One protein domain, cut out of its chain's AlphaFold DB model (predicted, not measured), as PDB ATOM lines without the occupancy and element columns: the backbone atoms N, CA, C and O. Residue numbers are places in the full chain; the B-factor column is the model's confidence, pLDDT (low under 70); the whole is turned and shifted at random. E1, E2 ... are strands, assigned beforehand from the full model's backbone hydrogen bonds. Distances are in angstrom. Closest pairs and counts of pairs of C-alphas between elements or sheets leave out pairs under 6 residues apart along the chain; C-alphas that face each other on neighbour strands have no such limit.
ATOM      1  N   LEU A   3       0.914  94.831  63.623       96.62
ATOM      2  CA  LEU A   3       0.673  94.679  65.054       96.62
ATOM      3  C   LEU A   3       0.978  96.018  65.723       96.62
ATOM      4  O   LEU A   3       2.061  96.568  65.522       96.62
ATOM      5  N   SER A   4       0.034  96.518  66.510       97.88
ATOM      6  CA  SER A   4       0.222  97.668  67.387       97.88
ATOM      7  C   SER A   4      -0.202  97.286  68.796       97.88
ATOM      8  O   SER A   4      -1.251  96.677  68.995       97.88
ATOM      9  N   THR A   5       0.617  97.636  69.777       97.75
ATOM     10  CA  THR A   5       0.339  97.372  71.189       97.75
ATOM     11  C   THR A   5       0.686  98.594  72.008       97.75
ATOM     12  O   THR A   5       1.708  99.237  71.756       97.75
ATOM     13  N   ARG A   6      -0.114  98.877  73.033       98.12
ATOM     14  CA  ARG A   6       0.154  99.944  73.994       98.12
ATOM     15  C   ARG A   6      -0.083  99.430  75.405       98.12
ATOM     16  O   ARG A   6      -1.113  98.832  75.691       98.12
ATOM     17  N   VAL A   7       0.865  99.729  76.284       97.50
ATOM     18  CA  VAL A   7       0.711  99.611  77.735       97.50
ATOM     19  C   VAL A   7       0.755 101.023  78.299       97.50
ATOM     20  O   VAL A   7       1.614 101.817  77.910       97.50
ATOM     21  N   ALA A   8      -0.171 101.345  79.193       97.69
ATOM     22  CA  ALA A   8      -0.200 102.618  79.894       97.69
ATOM     23  C   ALA A   8      -0.317 102.370  81.394       97.69
ATOM     24  O   ALA A   8      -1.187 101.626  81.830       97.69
ATOM     25  N   ALA A   9       0.555 103.006  82.173       96.56
ATOM     26  CA  ALA A   9       0.491 102.993  83.626       96.56
ATOM     27  C   ALA A   9       0.399 104.431  84.132       96.56
ATOM     28  O   ALA A   9       1.192 105.286  83.732       96.56
ATOM     29  N   VAL A  10      -0.558 104.690  85.014       95.62
ATOM     30  CA  VAL A  10      -0.738 105.990  85.660       95.62
ATOM     31  C   VAL A  10      -0.714 105.767  87.160       95.62
ATOM     32  O   VAL A  10      -1.546 105.039  87.689       95.62
ATOM     33  N   HIS A  11       0.236 106.399  87.844       94.44
ATOM     34  CA  HIS A  11       0.296 106.402  89.300       94.44
ATOM     35  C   HIS A  11      -0.144 107.763  89.829       94.44
ATOM     36  O   HIS A  11       0.368 108.798  89.395       94.44
ATOM     37  N   ARG A  12      -1.080 107.755  90.774       93.81
ATOM     38  CA  ARG A  12      -1.507 108.937  91.516       93.81
ATOM     39  C   ARG A  12      -1.130 108.746  92.973       93.81
ATOM     40  O   ARG A  12      -1.596 107.812  93.624       93.81
ATOM     41  N   SER A  13      -0.287 109.648  93.463       93.81
ATOM     42  CA  SER A  13      -0.007 109.767  94.889       93.81
ATOM     43  C   SER A  13      -1.269 110.169  95.649       93.81
ATOM     44  O   SER A  13      -2.216 110.697  95.071       93.81
ATOM     45  N   GLU A  14      -1.247 109.936  96.957       92.94
ATOM     46  CA  GLU A  14      -2.261 110.443  97.878       92.94
ATOM     47  C   GLU A  14      -2.432 111.957  97.734       92.94
ATOM     48  O   GLU A  14      -1.446 112.688  97.586       92.94
ATOM     49  N   TYR A  15      -3.673 112.427  97.803       92.00
ATOM     50  CA  TYR A  15      -3.965 113.854  97.807       92.00
ATOM     51  C   TYR A  15      -5.164 114.180  98.694       92.00
ATOM     52  O   TYR A  15      -6.026 113.340  98.955       92.00
ATOM     53  N   LEU A  16      -5.188 115.424  99.172       93.44
ATOM     54  CA  LEU A  16      -6.310 115.983  99.911       93.44
ATOM     55  C   LEU A  16      -7.450 116.289  98.938       93.44
ATOM     56  O   LEU A  16      -7.260 117.057  97.996       93.44
ATOM     57  N   ASP A  17      -8.612 115.699  99.183       93.19
ATOM     58  CA  ASP A  17      -9.809 115.872  98.364       93.19
ATOM     59  C   ASP A  17     -10.728 116.957  98.938       93.19
ATOM     60  O   ASP A  17     -11.084 117.905  98.240       93.19
ATOM     61  N   THR A  18     -11.038 116.877 100.237       92.88
ATOM     62  CA  THR A  18     -11.953 117.816 100.907       92.88
ATOM     63  C   THR A  18     -11.381 118.307 102.238       92.88
ATOM     64  O   THR A  18     -10.933 117.513 103.064       92.88
ATOM     65  N   LEU A  19     -11.440 119.624 102.466       93.12
ATOM     66  CA  LEU A  19     -11.119 120.248 103.755       93.12
ATOM     67  C   LEU A  19     -12.286 120.080 104.734       93.12
ATOM     68  O   LEU A  19     -13.412 120.484 104.440       93.12
ATOM     69  N   GLY A  20     -12.009 119.516 105.906       88.00
ATOM     70  CA  GLY A  20     -12.985 119.369 106.979       88.00
ATOM     71  C   GLY A  20     -12.983 120.547 107.955       88.00
ATOM     72  O   GLY A  20     -12.268 121.535 107.798       88.00
ATOM     73  N   ALA A  21     -13.733 120.409 109.052       88.31
ATOM     74  CA  ALA A  21     -13.716 121.367 110.169       88.31
ATOM     75  C   ALA A  21     -12.355 121.438 110.910       88.31
ATOM     76  O   ALA A  21     -12.180 122.219 111.843       88.31
ATOM     77  N   GLY A  22     -11.396 120.600 110.516       86.81
ATOM     78  CA  GLY A  22     -10.024 120.531 110.999       86.81
ATOM     79  C   GLY A  22      -9.346 119.273 110.450       86.81
ATOM     80  O   GLY A  22     -10.023 118.394 109.927       86.81
ATOM     81  N   ARG A  23      -8.026 119.133 110.642       83.25
ATOM     82  CA  ARG A  23      -7.213 118.046 110.046       83.25
ATOM     83  C   ARG A  23      -7.744 116.620 110.260       83.25
ATOM     84  O   ARG A  23      -7.516 115.743 109.441       83.25
ATOM     85  N   ALA A  24      -8.443 116.364 111.366       85.12
ATOM     86  CA  ALA A  24      -9.032 115.051 111.663       85.12
ATOM     87  C   ALA A  24     -10.289 114.721 110.828       85.12
ATOM     88  O   ALA A  24     -10.776 113.587 110.853       85.12
ATOM     89  N   PHE A  25     -10.831 115.720 110.136       85.94
ATOM     90  CA  PHE A  25     -12.025 115.651 109.297       85.94
ATOM     91  C   PHE A  25     -11.714 115.895 107.818       85.94
ATOM     92  O   PHE A  25     -12.629 115.863 107.003       85.94
ATOM     93  N   ASP A  26     -10.445 116.129 107.481       91.88
ATOM     94  CA  ASP A  26      -9.988 116.215 106.101       91.88
ATOM     95  C   ASP A  26     -10.172 114.857 105.412       91.88
ATOM     96  O   ASP A  26      -9.879 113.810 105.998       91.88
ATOM     97  N   ILE A  27     -10.671 114.871 104.178       90.50
ATOM     98  CA  ILE A  27     -10.869 113.672 103.360       90.50
ATOM     99  C   ILE A  27      -9.728 113.584 102.360       90.50
ATOM    100  O   ILE A  27      -9.448 114.535 101.628       90.50
ATOM    101  N   TYR A  28      -9.096 112.422 102.314       92.25
ATOM    102  CA  TYR A  28      -7.994 112.122 101.417       92.25
ATOM    103  C   TYR A  28      -8.375 110.994 100.469       92.25
ATOM    104  O   TYR A  28      -9.090 110.061 100.844       92.25
ATOM    105  N   VAL A  29      -7.834 111.061  99.258       92.44
ATOM    106  CA  VAL A  29      -7.872 109.971  98.284       92.44
ATOM    107  C   VAL A  29      -6.596 109.155  98.432       92.44
ATOM    108  O   VAL A  29      -5.489 109.694  98.351       92.44
ATOM    109  N   ALA A  30      -6.745 107.849  98.644       91.94
ATOM    110  CA  ALA A  30      -5.626 106.926  98.746       91.94
ATOM    111  C   ALA A  30      -4.850 106.834  97.417       91.94
ATOM    112  O   ALA A  30      -5.424 107.001  96.332       91.94
ATOM    113  N   PRO A  31      -3.537 106.540  97.470       92.06
ATOM    114  CA  PRO A  31      -2.745 106.388  96.262       92.06
ATOM    115  C   PRO A  31      -3.251 105.204  95.439       92.06
ATOM    116  O   PRO A  31      -3.523 104.127  95.974       92.06
ATOM    117  N   ASN A  32      -3.320 105.383  94.124       93.25
ATOM    118  CA  ASN A  32      -3.749 104.342  93.200       93.25
ATOM    119  C   ASN A  32      -2.834 104.275  91.978       93.25
ATOM    120  O   ASN A  32      -2.196 105.250  91.578       93.25
ATOM    121  N   THR A  33      -2.766 103.083  91.397       93.81
ATOM    122  CA  THR A  33      -2.082 102.841  90.132       93.81
ATOM    123  C   THR A  33      -3.080 102.193  89.197       93.81
ATOM    124  O   THR A  33      -3.638 101.150  89.528       93.81
ATOM    125  N   GLN A  34      -3.270 102.798  88.032       95.38
ATOM    126  CA  GLN A  34      -4.059 102.245  86.945       95.38
ATOM    127  C   GLN A  34      -3.123 101.681  85.880       95.38
ATOM    128  O   GLN A  34      -2.118 102.308  85.537       95.38
ATOM    129  N   LEU A  35      -3.458 100.498  85.368       96.81
ATOM    130  CA  LEU A  35      -2.751  99.846  84.272       96.81
ATOM    131  C   LEU A  35      -3.756  99.487  83.181       96.81
ATOM    132  O   LEU A  35      -4.692  98.733  83.439       96.81
ATOM    133  N   ASP A  36      -3.519  99.980  81.974       97.81
ATOM    134  CA  ASP A  36      -4.350  99.716  80.806       97.81
ATOM    135  C   ASP A  36      -3.502  99.105  79.683       97.81
ATOM    136  O   ASP A  36      -2.311  99.414  79.522       97.81
ATOM    137  N   PHE A  37      -4.127  98.251  78.879       97.88
ATOM    138  CA  PHE A  37      -3.510  97.578  77.744       97.88
ATOM    139  C   PHE A  37      -4.420  97.623  76.518       97.88
ATOM    140  O   PHE A  37      -5.620  97.363  76.614       97.88
ATOM    141  N   SER A  38      -3.835  97.886  75.349       98.31
ATOM    142  CA  SER A  38      -4.523  97.743  74.070       98.31
ATOM    143  C   SER A  38      -3.671  97.038  73.018       98.31
ATOM    144  O   SER A  38      -2.438  97.124  73.004       98.31
ATOM    145  N   LEU A  39      -4.366  96.331  72.131       98.00
ATOM    146  CA  LEU A  39      -3.827  95.530  71.042       98.00
ATOM    147  C   LEU A  39      -4.677  95.766  69.790       98.00
ATOM    148  O   LEU A  39      -5.887  95.562  69.807       98.00
ATOM    149  N   ASP A  40      -4.026  96.127  68.691       97.88
ATOM    150  CA  ASP A  40      -4.600  96.090  67.348       97.88
ATOM    151  C   ASP A  40      -3.773  95.137  66.489       97.88
ATOM    152  O   ASP A  40      -2.548  95.267  66.371       97.88
ATOM    153  N   TYR A  41      -4.444  94.160  65.892       97.69
ATOM    154  CA  TYR A  41      -3.825  93.211  64.985       97.69
ATOM    155  C   TYR A  41      -4.562  93.177  63.654       97.69
ATOM    156  O   TYR A  41      -5.747  92.857  63.572       97.69
ATOM    157  N   ARG A  42      -3.838  93.460  62.575       98.12
ATOM    158  CA  ARG A  42      -4.381  93.523  61.221       98.12
ATOM    159  C   ARG A  42      -3.966  92.303  60.410       98.12
ATOM    160  O   ARG A  42      -2.838  92.238  59.913       98.12
ATOM    161  N   PHE A  43      -4.910  91.384  60.218       96.25
ATOM    162  CA  PHE A  43      -4.743  90.168  59.415       96.25
ATOM    163  C   PHE A  43      -4.576  90.506  57.927       96.25
ATOM    164  O   PHE A  43      -3.635  90.060  57.273       96.25
ATOM    165  N   THR A  44      -5.450  91.363  57.391       96.25
ATOM    166  CA  THR A  44      -5.427  91.825  55.990       96.25
ATOM    167  C   THR A  44      -5.698  93.330  55.928       96.25
ATOM    168  O   THR A  44      -6.122  93.904  56.927       96.25
ATOM    169  N   PRO A  45      -5.521  94.019  54.784       95.06
ATOM    170  CA  PRO A  45      -5.897  95.431  54.678       95.06
ATOM    171  C   PRO A  45      -7.371  95.734  55.004       95.06
ATOM    172  O   PRO A  45      -7.698  96.896  55.209       95.06
ATOM    173  N   ARG A  46      -8.246  94.716  55.042       96.38
ATOM    174  CA  ARG A  46      -9.692  94.852  55.279       96.38
ATOM    175  C   ARG A  46     -10.184  94.176  56.565       96.38
ATOM    176  O   ARG A  46     -11.359  94.296  56.876       96.38
ATOM    177  N   VAL A  47      -9.326  93.442  57.278       97.56
ATOM    178  CA  VAL A  47      -9.708  92.660  58.467       97.56
ATOM    179  C   VAL A  47      -8.691  92.887  59.578       97.56
ATOM    180  O   VAL A  47      -7.502  92.596  59.403       97.56
ATOM    181  N   SER A  48      -9.172  93.358  60.725       97.12
ATOM    182  CA  SER A  48      -8.402  93.530  61.955       97.12
ATOM    183  C   SER A  48      -9.188  93.063  63.181       97.12
ATOM    184  O   SER A  48     -10.410  92.926  63.143       97.12
ATOM    185  N   MET A  49      -8.457  92.797  64.258       97.62
ATOM    186  CA  MET A  49      -8.960  92.551  65.603       97.62
ATOM    187  C   MET A  49      -8.414  93.639  66.516       97.62
ATOM    188  O   MET A  49      -7.212  93.902  66.515       97.62
ATOM    189  N   TYR A  50      -9.302  94.211  67.319       97.81
ATOM    190  CA  TYR A  50      -8.960  95.138  68.385       97.81
ATOM    191  C   TYR A  50      -9.300  94.510  69.735       97.81
ATOM    192  O   TYR A  50     -10.347  93.874  69.881       97.81
ATOM    193  N   PHE A  51      -8.417  94.685  70.710       98.19
ATOM    194  CA  PHE A  51      -8.605  94.263  72.088       98.19
ATOM    195  C   PHE A  51      -8.159  95.376  73.036       98.19
ATOM    196  O   PHE A  51      -7.096  95.969  72.856       98.19
ATOM    197  N   GLU A  52      -8.960  95.621  74.068       97.50
ATOM    198  CA  GLU A  52      -8.696  96.618  75.099       97.50
ATOM    199  C   GLU A  52      -9.043  96.051  76.472       97.50
ATOM    200  O   GLU A  52     -10.105  95.456  76.659       97.50
ATOM    201  N   ALA A  53      -8.139  96.250  77.425       97.06
ATOM    202  CA  ALA A  53      -8.339  95.912  78.820       97.06
ATOM    203  C   ALA A  53      -7.942  97.111  79.687       97.06
ATOM    204  O   ALA A  53      -6.795  97.565  79.646       97.06
ATOM    205  N   GLN A  54      -8.901  97.626  80.454       95.06
ATOM    206  CA  GLN A  54      -8.733  98.800  81.310       95.06
ATOM    207  C   GLN A  54      -8.706  98.401  82.783       95.06
ATOM    208  O   GLN A  54      -9.344  97.423  83.174       95.06
ATOM    209  N   ASN A  55      -7.989  99.183  83.589       92.12
ATOM    210  CA  ASN A  55      -7.841  99.000  85.030       92.12
ATOM    211  C   ASN A  55      -7.484  97.555  85.422       92.12
ATOM    212  O   ASN A  55      -8.094  96.959  86.304       92.12
ATOM    213  N   LEU A  56      -6.455  96.994  84.786       93.69
ATOM    214  CA  LEU A  56      -5.990  95.620  85.008       93.69
ATOM    215  C   LEU A  56      -5.561  95.325  86.455       93.69
ATOM    216  O   LEU A  56      -5.420  94.163  86.823       93.69
ATOM    217  N   LEU A  57      -5.315  96.361  87.260       91.75
ATOM    218  CA  LEU A  57      -4.970  96.224  88.676       91.75
ATOM    219  C   LEU A  57      -6.194  96.213  89.601       91.75
ATOM    220  O   LEU A  57      -6.007  96.047  90.807       91.75
ATOM    221  N   ASP A  58      -7.396  96.414  89.049       83.94
ATOM    222  CA  ASP A  58      -8.685  96.411  89.750       83.94
ATOM    223  C   ASP A  58      -8.650  97.219  91.056       83.94
ATOM    224  O   ASP A  58      -9.064  96.774  92.127       83.94
ATOM    225  N   LYS A  59      -8.042  98.412  90.998       81.44
ATOM    226  CA  LYS A  59      -7.920  99.291  92.163       81.44
ATOM    227  C   LYS A  59      -9.161 100.181  92.264       81.44
ATOM    228  O   LYS A  59      -9.342 101.023  91.382       81.44
ATOM    229  N   PRO A  60     -10.004 100.032  93.306       81.12
ATOM    230  CA  PRO A  60     -11.115 100.946  93.536       81.12
ATOM    231  C   PRO A  60     -10.608 102.303  94.036       81.12
ATOM    232  O   PRO A  60      -9.505 102.416  94.579       81.12
ATOM    233  N   LEU A  61     -11.436 103.339  93.878       82.69
ATOM    234  CA  LEU A  61     -11.222 104.608  94.567       82.69
ATOM    235  C   LEU A  61     -11.435 104.383  96.066       82.69
ATOM    236  O   LEU A  61     -12.511 103.959  96.479       82.69
ATOM    237  N   GLU A  62     -10.423 104.685  96.871       87.62
ATOM    238  CA  GLU A  62     -10.493 104.563  98.324       87.62
ATOM    239  C   GLU A  62     -10.333 105.950  98.952       87.62
ATOM    240  O   GLU A  62      -9.347 106.651  98.704       87.62
ATOM    241  N   LEU A  63     -11.330 106.344  99.746       89.31
ATOM    242  CA  LEU A  63     -11.346 107.588 100.508       89.31
ATOM    243  C   LEU A  63     -11.150 107.281 101.987       89.31
ATOM    244  O   LEU A  63     -11.648 106.275 102.496       89.31
ATOM    245  N   TYR A  64     -10.470 108.165 102.707       86.50
ATOM    246  CA  TYR A  64     -10.368 108.058 104.159       86.50
ATOM    247  C   TYR A  64     -10.342 109.432 104.829       86.50
ATOM    248  O   TYR A  64      -9.928 110.428 104.236       86.50
ATOM    249  N   GLN A  65     -10.776 109.476 106.088       88.44
ATOM    250  CA  GLN A  65     -10.897 110.712 106.856       88.44
ATOM    251  C   GLN A  65      -9.788 110.840 107.909       88.44
ATOM    252  O   GLN A  65      -9.708 110.050 108.856       88.44
ATOM    253  N   GLY A  66      -8.951 111.869 107.780       78.44
ATOM    254  CA  GLY A  66      -7.826 112.169 108.666       78.44
ATOM    255  C   GLY A  66      -6.690 111.146 108.557       78.44
ATOM    256  O   GLY A  66      -5.617 111.454 108.051       78.44
ATOM    257  N   THR A  67      -6.913 109.916 109.023       73.50
ATOM    258  CA  THR A  67      -5.939 108.813 108.984       73.50
ATOM    259  C   THR A  67      -6.448 107.660 108.129       73.50
ATOM    260  O   THR A  67      -7.624 107.314 108.222       73.50
ATOM    261  N   ARG A  68      -5.553 106.993 107.384       65.31
ATOM    262  CA  ARG A  68      -5.879 105.864 106.483       65.31
ATOM    263  C   ARG A  68      -6.685 104.724 107.118       65.31
ATOM    264  O   ARG A  68      -7.354 103.992 106.409       65.31
ATOM    265  N   SER A  69      -6.650 104.571 108.443       69.19
ATOM    266  CA  SER A  69      -7.448 103.577 109.177       69.19
ATOM    267  C   SER A  69      -8.948 103.894 109.260       69.19
ATOM    268  O   SER A  69      -9.713 103.057 109.730       69.19
ATOM    269  N   ARG A  70      -9.378 105.092 108.844       66.12
ATOM    270  CA  ARG A  70     -10.781 105.524 108.809       66.12
ATOM    271  C   ARG A  70     -11.245 105.636 107.364       66.12
ATOM    272  O   ARG A  70     -11.430 106.742 106.856       66.12
ATOM    273  N   THR A  71     -11.367 104.495 106.701       63.16
ATOM    274  CA  THR A  71     -11.895 104.429 105.340       63.16
ATOM    275  C   THR A  71     -13.366 104.831 105.322       63.16
ATOM    276  O   THR A  71     -14.140 104.489 106.218       63.16
ATOM    277  N   LEU A  72     -13.737 105.601 104.306       60.50
ATOM    278  CA  LEU A  72     -15.117 105.910 103.967       60.50
ATOM    279  C   LEU A  72     -15.489 104.949 102.828       60.50
ATOM    280  O   LEU A  72     -14.886 105.025 101.757       60.50
ATOM    281  N   GLN A  73     -16.396 104.006 103.096       59.19
ATOM    282  CA  GLN A  73     -16.939 103.059 102.110       59.19
ATOM    283  C   GLN A  73     -18.376 103.421 101.753       59.19
ATOM    284  O   GLN A  73     -19.129 103.789 102.684       59.19
TER     285      GLN A  73
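This is residues 3 to 73 of the 73 residues of the protein "TonB_dep_Rec domain-containing protein" of Zhaonella formicivorans (UniProt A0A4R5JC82). The domain is a long, narrow rod made of two three-stranded sheets set end to end: a ribbon of the long strands E1, E4 and E5, and beyond it a small sheet of the short strands E2, E3 and E6. E1 runs on into E2 and E3 runs on into E4, while a link of nine residues leads from E5 to E6. The printed part has 71 residues with no named helix and six named strands, E1 to E6 in order along the chain; both sheets, E1 - E4 - E5 and E2 - E3 - E6, are antiparallel, and the class is all strand. The whole is extended, with a radius of gyration of the C-alphas of 19.1 A and spans of 62 by 17 by 14 A.

E1, residues 3 to 12, begins at C-alpha 3 (0.673, 94.679, 65.054) and is 30.1 A long. E2 is residues 15 to 18, 9.4 A, and E3 is residues 27 to 29, 7.0 A. E4, residues 32 to 44, is the longest strand by residues, 39.3 A long, and ends at C-alpha 44 (-5.427, 91.825, 55.990). E5, residues 47 to 53, is 20.7 A long. E6, residues 63 to 65, is 7.1 A long and ends at C-alpha 65 (-10.897, 110.712, 106.856).

E4 is the inner strand of the long sheet, and E1 and E5 are its edge strands. E1 and E4 are antiparallel at 171 degrees; C-alphas 11 and 33 face each other at 4.4 A, and N 8 and O 36 are within hydrogen-bond range at 2.9 A. E4 and E5 form a hairpin, antiparallel at 171 degrees, with C-alphas 42 and 48 facing each other at 4.1 A and N 39 and O 51 2.8 A apart. E1 runs on into E2 across a break of 2 residues, at 64 degrees. E2 and E3 form a hairpin, antiparallel at 141 degrees, with C-alphas 16 and 28 facing each other at 4.5 A and N 17 and O 27 2.8 A apart. E3 runs on into E4 across a break of 2 residues, at 32 degrees. E3 and E6 are antiparallel at 149 degrees; C-alphas 27 and 65 face each other at 4.6 A, and N 28 and O 64 are 2.9 A apart. Residues 63 to 64 of E6 also pair, antiparallel, with residues 71 to 72. Among the strands of different sheets, E1 and E6 are apart, and so are E2 and E5.

The two C-alphas farthest apart, those of Ala 21 and Thr 44, are 62.3 A from each other. The printed part runs from residue 3 to residue 73, the chain's last, and has no cut. No link is long; those from E2 to E3 and from E5 to E6 are short, and the others are tight. The mean pLDDT of the printed part is 90.2, and residues 68 to 73 are under 70.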